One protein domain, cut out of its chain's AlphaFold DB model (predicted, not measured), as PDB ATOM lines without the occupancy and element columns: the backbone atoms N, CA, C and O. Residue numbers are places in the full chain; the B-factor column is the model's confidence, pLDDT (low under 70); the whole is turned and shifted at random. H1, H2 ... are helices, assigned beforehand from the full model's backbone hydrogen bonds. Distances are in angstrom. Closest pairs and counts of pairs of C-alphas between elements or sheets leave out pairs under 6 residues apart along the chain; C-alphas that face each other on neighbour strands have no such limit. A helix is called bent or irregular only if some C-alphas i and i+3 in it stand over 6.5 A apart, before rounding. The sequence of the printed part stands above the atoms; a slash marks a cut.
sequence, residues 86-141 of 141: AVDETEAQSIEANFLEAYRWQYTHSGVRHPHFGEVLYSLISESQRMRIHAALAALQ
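What this domain is: This is residues 86 to 141 of the 141 residues of an uncharacterized protein of Paraburkholderia sediminicola (UniProt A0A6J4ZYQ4). A long kinked helix, H1, leads into a hook: the short helix H2 carries the path on past the end of H1, and H3 then folds back the opposite way to H2. The hook is loose, with few contacts between its helices, and the beginning of H1, residues 89 to 94, sticks out at the other end of the model. The printed part has 56 residues with three named helices, in the order H1, H2, H3, and no named strand; the class is all helix. The whole is extended, with a radius of gyration of the C-alphas of 15.7 A, and the C-alphas span 52 by 19 by 10 A, a rod in outline.

Where its parts are: The longest helix is H1, residues 89 to 112, which measures 33.1 A from first to last C-alpha. It begins at C-alpha 89, at (48.777, -36.431, 39.291), and ends at C-alpha 112, at (20.686, -19.219, 36.037). H1 is irregular, with C-alphas 107 and 110 lying 7.1 A apart, and it has a kink of 42 degrees near residue 106. H2 is residues 115 to 124, 14.7 A long. H3 is residues 127 to 138, 16.2 A long, and ends at C-alpha 138, at (21.167, -30.221, 39.432).

How they stand to each other: H1 touches no helix. H1 and H2 are close but not clearly touching; their closest C-alphas, those of Val 112 and Gly 118, are 6.9 A apart. Their lines stand at a steep tilt of 58 degrees, and they run the same way. H2 and H3 are also close but not clearly touching, with the C-alphas of Tyr 122 and Arg 130 the closest at 7.0 A. These two run opposite ways at a steep tilt of 41 degrees, and their centres are 13.1 A apart. H1 and H3 are apart, but only just, with a closest C-alpha distance of 8.2 A. In H2 and H3 every O i to N i+4 pair is within hydrogen-bond range, while in H1 17 of 20 are.

The domain as a whole: The two C-alphas farthest apart are those of Ala 86 and Ser 126, at 52.1 A, while the first and last printed C-alphas, those of Ala 86 and Gln 141, are 29.0 A apart. The links from H1 to H2 and from H2 to H3 are both tight, with 2 residues each. Residues 88 to 94, of which 89 to 94 belong to H1, stand free, and so do residues 123 to 129, of which 127 to 129 belong to H3. The printed part has no cut and ends at residue 141, the chain's last residue. The mean pLDDT of the printed part is 95.4, and one printed residue, Gln 141, is under 70.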
ATOM      1  N   ALA A  86      56.810 -28.696  39.148       95.19
ATOM      2  CA  ALA A  86      56.143 -29.980  39.012       95.19
ATOM      3  C   ALA A  86      54.719 -29.908  39.594       95.19
ATOM      4  O   ALA A  86      54.496 -29.322  40.658       95.19
ATOM      5  N   VAL A  87      53.787 -30.514  38.865       97.31
ATOM      6  CA  VAL A  87      52.396 -30.738  39.257       97.31
ATOM      7  C   VAL A  87      52.196 -32.243  39.189       97.31
ATOM      8  O   VAL A  87      52.324 -32.841  38.114       97.31
ATOM      9  N   ASP A  88      51.977 -32.864  40.344       96.50
ATOM     10  CA  ASP A  88      51.741 -34.301  40.413       96.50
ATOM     11  C   ASP A  88      50.338 -34.667  39.904       96.50
ATOM     12  O   ASP A  88      49.560 -33.815  39.473       96.50
ATOM     13  N   GLU A  89      50.033 -35.960  39.870       95.06
ATOM     14  CA  GLU A  89      48.777 -36.431  39.291       95.06
ATOM     15  C   GLU A  89      47.554 -36.085  40.146       95.06
ATOM     16  O   GLU A  89      46.519 -35.697  39.606       95.06
ATOM     17  N   THR A  90      47.684 -36.150  41.470       97.50
ATOM     18  CA  THR A  90      46.611 -35.774  42.399       97.50
ATOM     19  C   THR A  90      46.285 -34.289  42.257       97.50
ATOM     20  O   THR A  90      45.121 -33.888  42.218       97.50
ATOM     21  N   GLU A  91      47.317 -33.457  42.146       97.62
ATOM     22  CA  GLU A  91      47.157 -32.028  41.936       97.62
ATOM     23  C   GLU A  91      46.580 -31.712  40.552       97.62
ATOM     24  O   GLU A  91      45.698 -30.864  40.448       97.62
ATOM     25  N   ALA A  92      47.014 -32.412  39.500       96.12
ATOM     26  CA  ALA A  92      46.472 -32.238  38.153       96.12
ATOM     27  C   ALA A  92      44.961 -32.518  38.096       96.12
ATOM     28  O   ALA A  92      44.217 -31.724  37.523       96.12
ATOM     29  N   GLN A  93      44.507 -33.593  38.746       96.94
ATOM     30  CA  GLN A  93      43.084 -33.928  38.860       96.94
ATOM     31  C   GLN A  93      42.305 -32.851  39.620       96.94
ATOM     32  O   GLN A  93      41.215 -32.461  39.209       96.94
ATOM     33  N   SER A  94      42.883 -32.326  40.704       98.12
ATOM     34  CA  SER A  94      42.287 -31.216  41.452       98.12
ATOM     35  C   SER A  94      42.176 -29.950  40.596       98.12
ATOM     36  O   SER A  94      41.141 -29.290  40.599       98.12
ATOM     37  N   ILE A  95      43.209 -29.611  39.820       98.00
ATOM     38  CA  ILE A  95      43.202 -28.449  38.919       98.00
ATOM     39  C   ILE A  95      42.106 -28.586  37.858       98.00
ATOM     40  O   ILE A  95      41.356 -27.639  37.646       98.00
ATOM     41  N   GLU A  96      41.986 -29.754  37.224       98.25
ATOM     42  CA  GLU A  96      40.934 -30.029  36.238       98.25
ATOM     43  C   GLU A  96      39.532 -29.888  36.837       98.25
ATOM     44  O   GLU A  96      38.695 -29.179  36.277       98.25
ATOM     45  N   ALA A  97      39.299 -30.478  38.014       98.06
ATOM     46  CA  ALA A  97      38.024 -30.361  38.716       98.06
ATOM     47  C   ALA A  97      37.679 -28.897  39.045       98.06
ATOM     48  O   ALA A  97      36.549 -28.464  38.825       98.06
ATOM     49  N   ASN A  98      38.659 -28.110  39.501       98.12
ATOM     50  CA  ASN A  98      38.460 -26.689  39.800       98.12
ATOM     51  C   ASN A  98      38.222 -25.845  38.536       98.12
ATOM     52  O   ASN A  98      37.430 -24.905  38.579       98.12
ATOM     53  N   PHE A  99      38.874 -26.158  37.407       98.12
ATOM     54  CA  PHE A  99      38.568 -25.505  36.129       98.12
ATOM     55  C   PHE A  99      37.127 -25.772  35.708       98.12
ATOM     56  O   PHE A  99      36.413 -24.831  35.359       98.12
ATOM     57  N   LEU A 100      36.684 -27.028  35.785       98.38
ATOM     58  CA  LEU A 100      35.318 -27.394  35.433       98.38
ATOM     59  C   LEU A 100      34.295 -26.690  36.334       98.38
ATOM     60  O   LEU A 100      33.342 -26.102  35.825       98.38
ATOM     61  N   GLU A 101      34.515 -26.680  37.651       97.81
ATOM     62  CA  GLU A 101      33.655 -25.964  38.601       97.81
ATOM     63  C   GLU A 101      33.582 -24.462  38.270       97.81
ATOM     64  O   GLU A 101      32.493 -23.885  38.196       97.81
ATOM     65  N   ALA A 102      34.729 -23.831  37.998       97.88
ATOM     66  CA  ALA A 102      34.793 -22.419  37.634       97.88
ATOM     67  C   ALA A 102      34.069 -22.122  36.311       97.88
ATOM     68  O   ALA A 102      33.348 -21.126  36.218       97.88
ATOM     69  N   TYR A 103      34.209 -22.982  35.300       97.88
ATOM     70  CA  TYR A 103      33.519 -22.827  34.019       97.88
ATOM     71  C   TYR A 103      32.012 -23.019  34.142       97.88
ATOM     72  O   TYR A 103      31.263 -22.179  33.647       97.88
ATOM     73  N   ARG A 104      31.554 -24.053  34.854       97.31
ATOM     74  CA  ARG A 104      30.125 -24.254  35.146       97.31
ATOM     75  C   ARG A 104      29.540 -23.062  35.893       97.31
ATOM     76  O   ARG A 104      28.426 -22.623  35.598       97.31
ATOM     77  N   TRP A 105      30.291 -22.484  36.832       96.50
ATOM     78  CA  TRP A 105      29.879 -21.255  37.502       96.50
ATOM     79  C   TRP A 105      29.762 -20.082  36.526       96.50
ATOM     80  O   TRP A 105      28.710 -19.443  36.453       96.50
ATOM     81  N   GLN A 106      30.817 -19.807  35.763       94.94
ATOM     82  CA  GLN A 106      30.890 -18.643  34.884       94.94
ATOM     83  C   GLN A 106      29.874 -18.697  33.737       94.94
ATOM     84  O   GLN A 106      29.229 -17.691  33.467       94.94
ATOM     85  N   TYR A 107      29.707 -19.851  33.092       94.69
ATOM     86  CA  TYR A 107      28.913 -19.977  31.866       94.69
ATOM     87  C   TYR A 107      27.501 -20.532  32.082       94.69
ATOM     88  O   TYR A 107      26.714 -20.568  31.139       94.69
ATOM     89  N   THR A 108      27.149 -20.977  33.290       93.94
ATOM     90  CA  THR A 108      25.822 -21.560  33.545       93.94
ATOM     91  C   THR A 108      25.235 -21.092  34.868       93.94
ATOM     92  O   THR A 108      24.226 -20.388  34.891       93.94
ATOM     93  N   HIS A 109      25.841 -21.455  35.999       94.50
ATOM     94  CA  HIS A 109      25.187 -21.260  37.291       94.50
ATOM     95  C   HIS A 109      25.075 -19.797  37.715       94.50
ATOM     96  O   HIS A 109      24.070 -19.447  38.327       94.50
ATOM     97  N   SER A 110      26.054 -18.944  37.410       93.62
ATOM     98  CA  SER A 110      26.002 -17.531  37.809       93.62
ATOM     99  C   SER A 110      24.825 -16.783  37.169       93.62
ATOM    100  O   SER A 110      24.175 -15.993  37.852       93.62
ATOM    101  N   GLY A 111      24.497 -17.086  35.908       91.62
ATOM    102  CA  GLY A 111      23.325 -16.540  35.219       91.62
ATOM    103  C   GLY A 111      22.019 -17.171  35.702       91.62
ATOM    104  O   GLY A 111      21.118 -16.471  36.152       91.62
ATOM    105  N   VAL A 112      21.932 -18.504  35.699       91.75
ATOM    106  CA  VAL A 112      20.686 -19.219  36.037       91.75
ATOM    107  C   VAL A 112      20.266 -19.030  37.500       91.75
ATOM    108  O   VAL A 112      19.080 -19.078  37.824       91.75
ATOM    109  N   ARG A 113      21.223 -18.797  38.408       92.62
ATOM    110  CA  ARG A 113      20.941 -18.495  39.821       92.62
ATOM    111  C   ARG A 113      20.659 -17.013  40.077       92.62
ATOM    112  O   ARG A 113      20.409 -16.655  41.228       92.62
ATOM    113  N   HIS A 114      20.706 -16.149  39.061       94.81
ATOM    114  CA  HIS A 114      20.369 -14.743  39.237       94.81
ATOM    115  C   HIS A 114      18.874 -14.604  39.592       94.81
ATOM    116  O   HIS A 114      18.036 -15.123  38.850       94.81
ATOM    117  N   PRO A 115      18.504 -13.906  40.687       95.81
ATOM    118  CA  PRO A 115      17.115 -13.848  41.153       95.81
ATOM    119  C   PRO A 115      16.134 -13.371  40.078       95.81
ATOM    120  O   PRO A 115      15.138 -14.039  39.825       95.81
ATOM    121  N   HIS A 116      16.485 -12.288  39.376       95.69
ATOM    122  CA  HIS A 116      15.653 -11.712  38.314       95.69
ATOM    123  C   HIS A 116      15.436 -12.676  37.140       95.69
ATOM    124  O   HIS A 116      14.328 -12.801  36.635       95.69
ATOM    125  N   PHE A 117      16.470 -13.435  36.750       95.38
ATOM    126  CA  PHE A 117      16.332 -14.430  35.682       95.38
ATOM    127  C   PHE A 117      15.334 -15.524  36.081       95.38
ATOM    128  O   PHE A 117      14.477 -15.911  35.289       95.38
ATOM    129  N   GLY A 118      15.414 -15.991  37.332       95.19
ATOM    130  CA  GLY A 118      14.462 -16.954  37.877       95.19
ATOM    131  C   GLY A 118      13.034 -16.411  37.929       95.19
ATOM    132  O   GLY A 118      12.107 -17.126  37.560       95.19
ATOM    133  N   GLU A 119      12.850 -15.158  38.352       96.62
ATOM    134  CA  GLU A 119      11.540 -14.493  38.387       96.62
ATOM    135  C   GLU A 119      10.889 -14.441  37.000       96.62
ATOM    136  O   GLU A 119       9.742 -14.873  36.853       96.62
ATOM    137  N   VAL A 120      11.635 -14.006  35.978       97.12
ATOM    138  CA  VAL A 120      11.153 -13.972  34.590       97.12
ATOM    139  C   VAL A 120      10.831 -15.383  34.106       97.12
ATOM    140  O   VAL A 120       9.692 -15.638  33.717       97.12
ATOM    141  N   LEU A 121      11.771 -16.331  34.204       96.69
ATOM    142  CA  LEU A 121      11.568 -17.707  33.735       96.69
ATOM    143  C   LEU A 121      10.316 -18.344  34.355       96.69
ATOM    144  O   LEU A 121       9.506 -18.931  33.642       96.69
ATOM    145  N   TYR A 122      10.132 -18.220  35.674       95.38
ATOM    146  CA  TYR A 122       8.998 -18.829  36.379       95.38
ATOM    147  C   TYR A 122       7.659 -18.163  36.066       95.38
ATOM    148  O   TYR A 122       6.626 -18.798  36.258       95.38
ATOM    149  N   SER A 123       7.662 -16.917  35.590       96.69
ATOM    150  CA  SER A 123       6.446 -16.266  35.102       96.69
ATOM    151  C   SER A 123       5.977 -16.823  33.752       96.69
ATOM    152  O   SER A 123       4.789 -16.743  33.448       96.69
ATOM    153  N   LEU A 124       6.892 -17.414  32.973       97.25
ATOM    154  CA  LEU A 124       6.636 -17.889  31.610       97.25
ATOM    155  C   LEU A 124       6.325 -19.389  31.543       97.25
ATOM    156  O   LEU A 124       5.623 -19.826  30.637       97.25
ATOM    157  N   ILE A 125       6.824 -20.197  32.484       97.38
ATOM    158  CA  ILE A 125       6.705 -21.664  32.431       97.38
ATOM    159  C   ILE A 125       5.844 -22.250  33.551       97.38
ATOM    160  O   ILE A 125       5.721 -21.703  34.644       97.38
ATOM    161  N   SER A 126       5.294 -23.436  33.298       97.56
ATOM    162  CA  SER A 126       4.574 -24.215  34.310       97.56
ATOM    163  C   SER A 126       5.504 -24.809  35.377       97.56
ATOM    164  O   SER A 126       6.710 -24.976  35.176       97.56
ATOM    165  N   GLU A 127       4.929 -25.219  36.510       97.31
ATOM    166  CA  GLU A 127       5.668 -25.890  37.586       97.31
ATOM    167  C   GLU A 127       6.351 -27.184  37.113       97.31
ATOM    168  O   GLU A 127       7.505 -27.437  37.458       97.31
ATOM    169  N   SER A 128       5.687 -27.985  36.273       97.81
ATOM    170  CA  SER A 128       6.266 -29.226  35.745       97.81
ATOM    171  C   SER A 128       7.484 -28.955  34.856       97.81
ATOM    172  O   SER A 128       8.509 -29.620  34.998       97.81
ATOM    173  N   GLN A 129       7.414 -27.944  33.986       98.19
ATOM    174  CA  GLN A 129       8.538 -27.493  33.158       98.19
ATOM    175  C   GLN A 129       9.689 -26.969  34.017       98.19
ATOM    176  O   GLN A 129      10.839 -27.367  33.823       98.19
ATOM    177  N   ARG A 130       9.377 -26.155  35.029       96.31
ATOM    178  CA  ARG A 130      10.356 -25.672  36.006       96.31
ATOM    179  C   ARG A 130      11.096 -26.834  36.668       96.31
ATOM    180  O   ARG A 130      12.322 -26.817  36.721       96.31
ATOM    181  N   MET A 131      10.380 -27.847  37.153       97.19
ATOM    182  CA  MET A 131      10.993 -29.002  37.819       97.19
ATOM    183  C   MET A 131      11.975 -29.756  36.916       97.19
ATOM    184  O   MET A 131      13.015 -30.208  37.391       97.19
ATOM    185  N   ARG A 132      11.687 -29.848  35.614       97.69
ATOM    186  CA  ARG A 132      12.579 -30.484  34.632       97.69
ATOM    187  C   ARG A 132      13.870 -29.693  34.434       97.69
ATOM    188  O   ARG A 132      14.944 -30.286  34.461       97.69
ATOM    189  N   ILE A 133      13.771 -28.367  34.316       96.31
ATOM    190  CA  ILE A 133      14.942 -27.481  34.231       96.31
ATOM    191  C   ILE A 133      15.792 -27.597  35.504       96.31
ATOM    192  O   ILE A 133      17.004 -27.778  35.421       96.31
ATOM    193  N   HIS A 134      15.168 -27.563  36.688       94.50
ATOM    194  CA  HIS A 134      15.879 -27.739  37.964       94.50
ATOM    195  C   HIS A 134      16.600 -29.084  38.047       94.50
ATOM    196  O   HIS A 134      17.757 -29.125  38.456       94.50
ATOM    197  N   ALA A 135      15.948 -30.174  37.632       95.81
ATOM    198  CA  ALA A 135      16.565 -31.495  37.610       95.81
ATOM    199  C   ALA A 135      17.776 -31.551  36.663       95.81
ATOM    200  O   ALA A 135      18.819 -32.077  37.046       95.81
ATOM    201  N   ALA A 136      17.667 -30.960  35.468       95.25
ATOM    202  CA  ALA A 136      18.772 -30.886  34.515       95.25
ATOM    203  C   ALA A 136      19.963 -30.088  35.069       95.25
ATOM    204  O   ALA A 136      21.095 -30.555  35.020       95.25
ATOM    205  N   LEU A 137      19.711 -28.921  35.666       93.62
ATOM    206  CA  LEU A 137      20.757 -28.084  36.264       93.62
ATOM    207  C   LEU A 137      21.409 -28.733  37.489       93.62
ATOM    208  O   LEU A 137      22.600 -28.540  37.718       93.62
ATOM    209  N   ALA A 138      20.643 -29.483  38.285       92.75
ATOM    210  CA  ALA A 138      21.167 -30.221  39.432       92.75
ATOM    211  C   ALA A 138      22.077 -31.385  39.011       92.75
ATOM    212  O   ALA A 138      22.966 -31.756  39.771       92.75
ATOM    213  N   ALA A 139      21.888 -31.934  37.808       92.06
ATOM    214  CA  ALA A 139      22.747 -32.978  37.258       92.06
ATOM    215  C   ALA A 139      24.121 -32.460  36.783       92.06
ATOM    216  O   ALA A 139      25.004 -33.271  36.527       92.06
ATOM    217  N   LEU A 140      24.318 -31.137  36.695       86.12
ATOM    218  CA  LEU A 140      25.594 -30.508  36.318       86.12
ATOM    219  C   LEU A 140      26.554 -30.304  37.502       86.12
ATOM    220  O   LEU A 140      27.479 -29.498  37.406       86.12
ATOM    221  N   GLN A 141      26.311 -30.964  38.634       65.00
ATOM    222  CA  GLN A 141      27.175 -30.865  39.813       65.00
ATOM    223  C   GLN A 141      28.501 -31.598  39.610       65.00
ATOM    224  O   GLN A 141      28.531 -32.644  38.923       65.00
TER     225      GLN A 141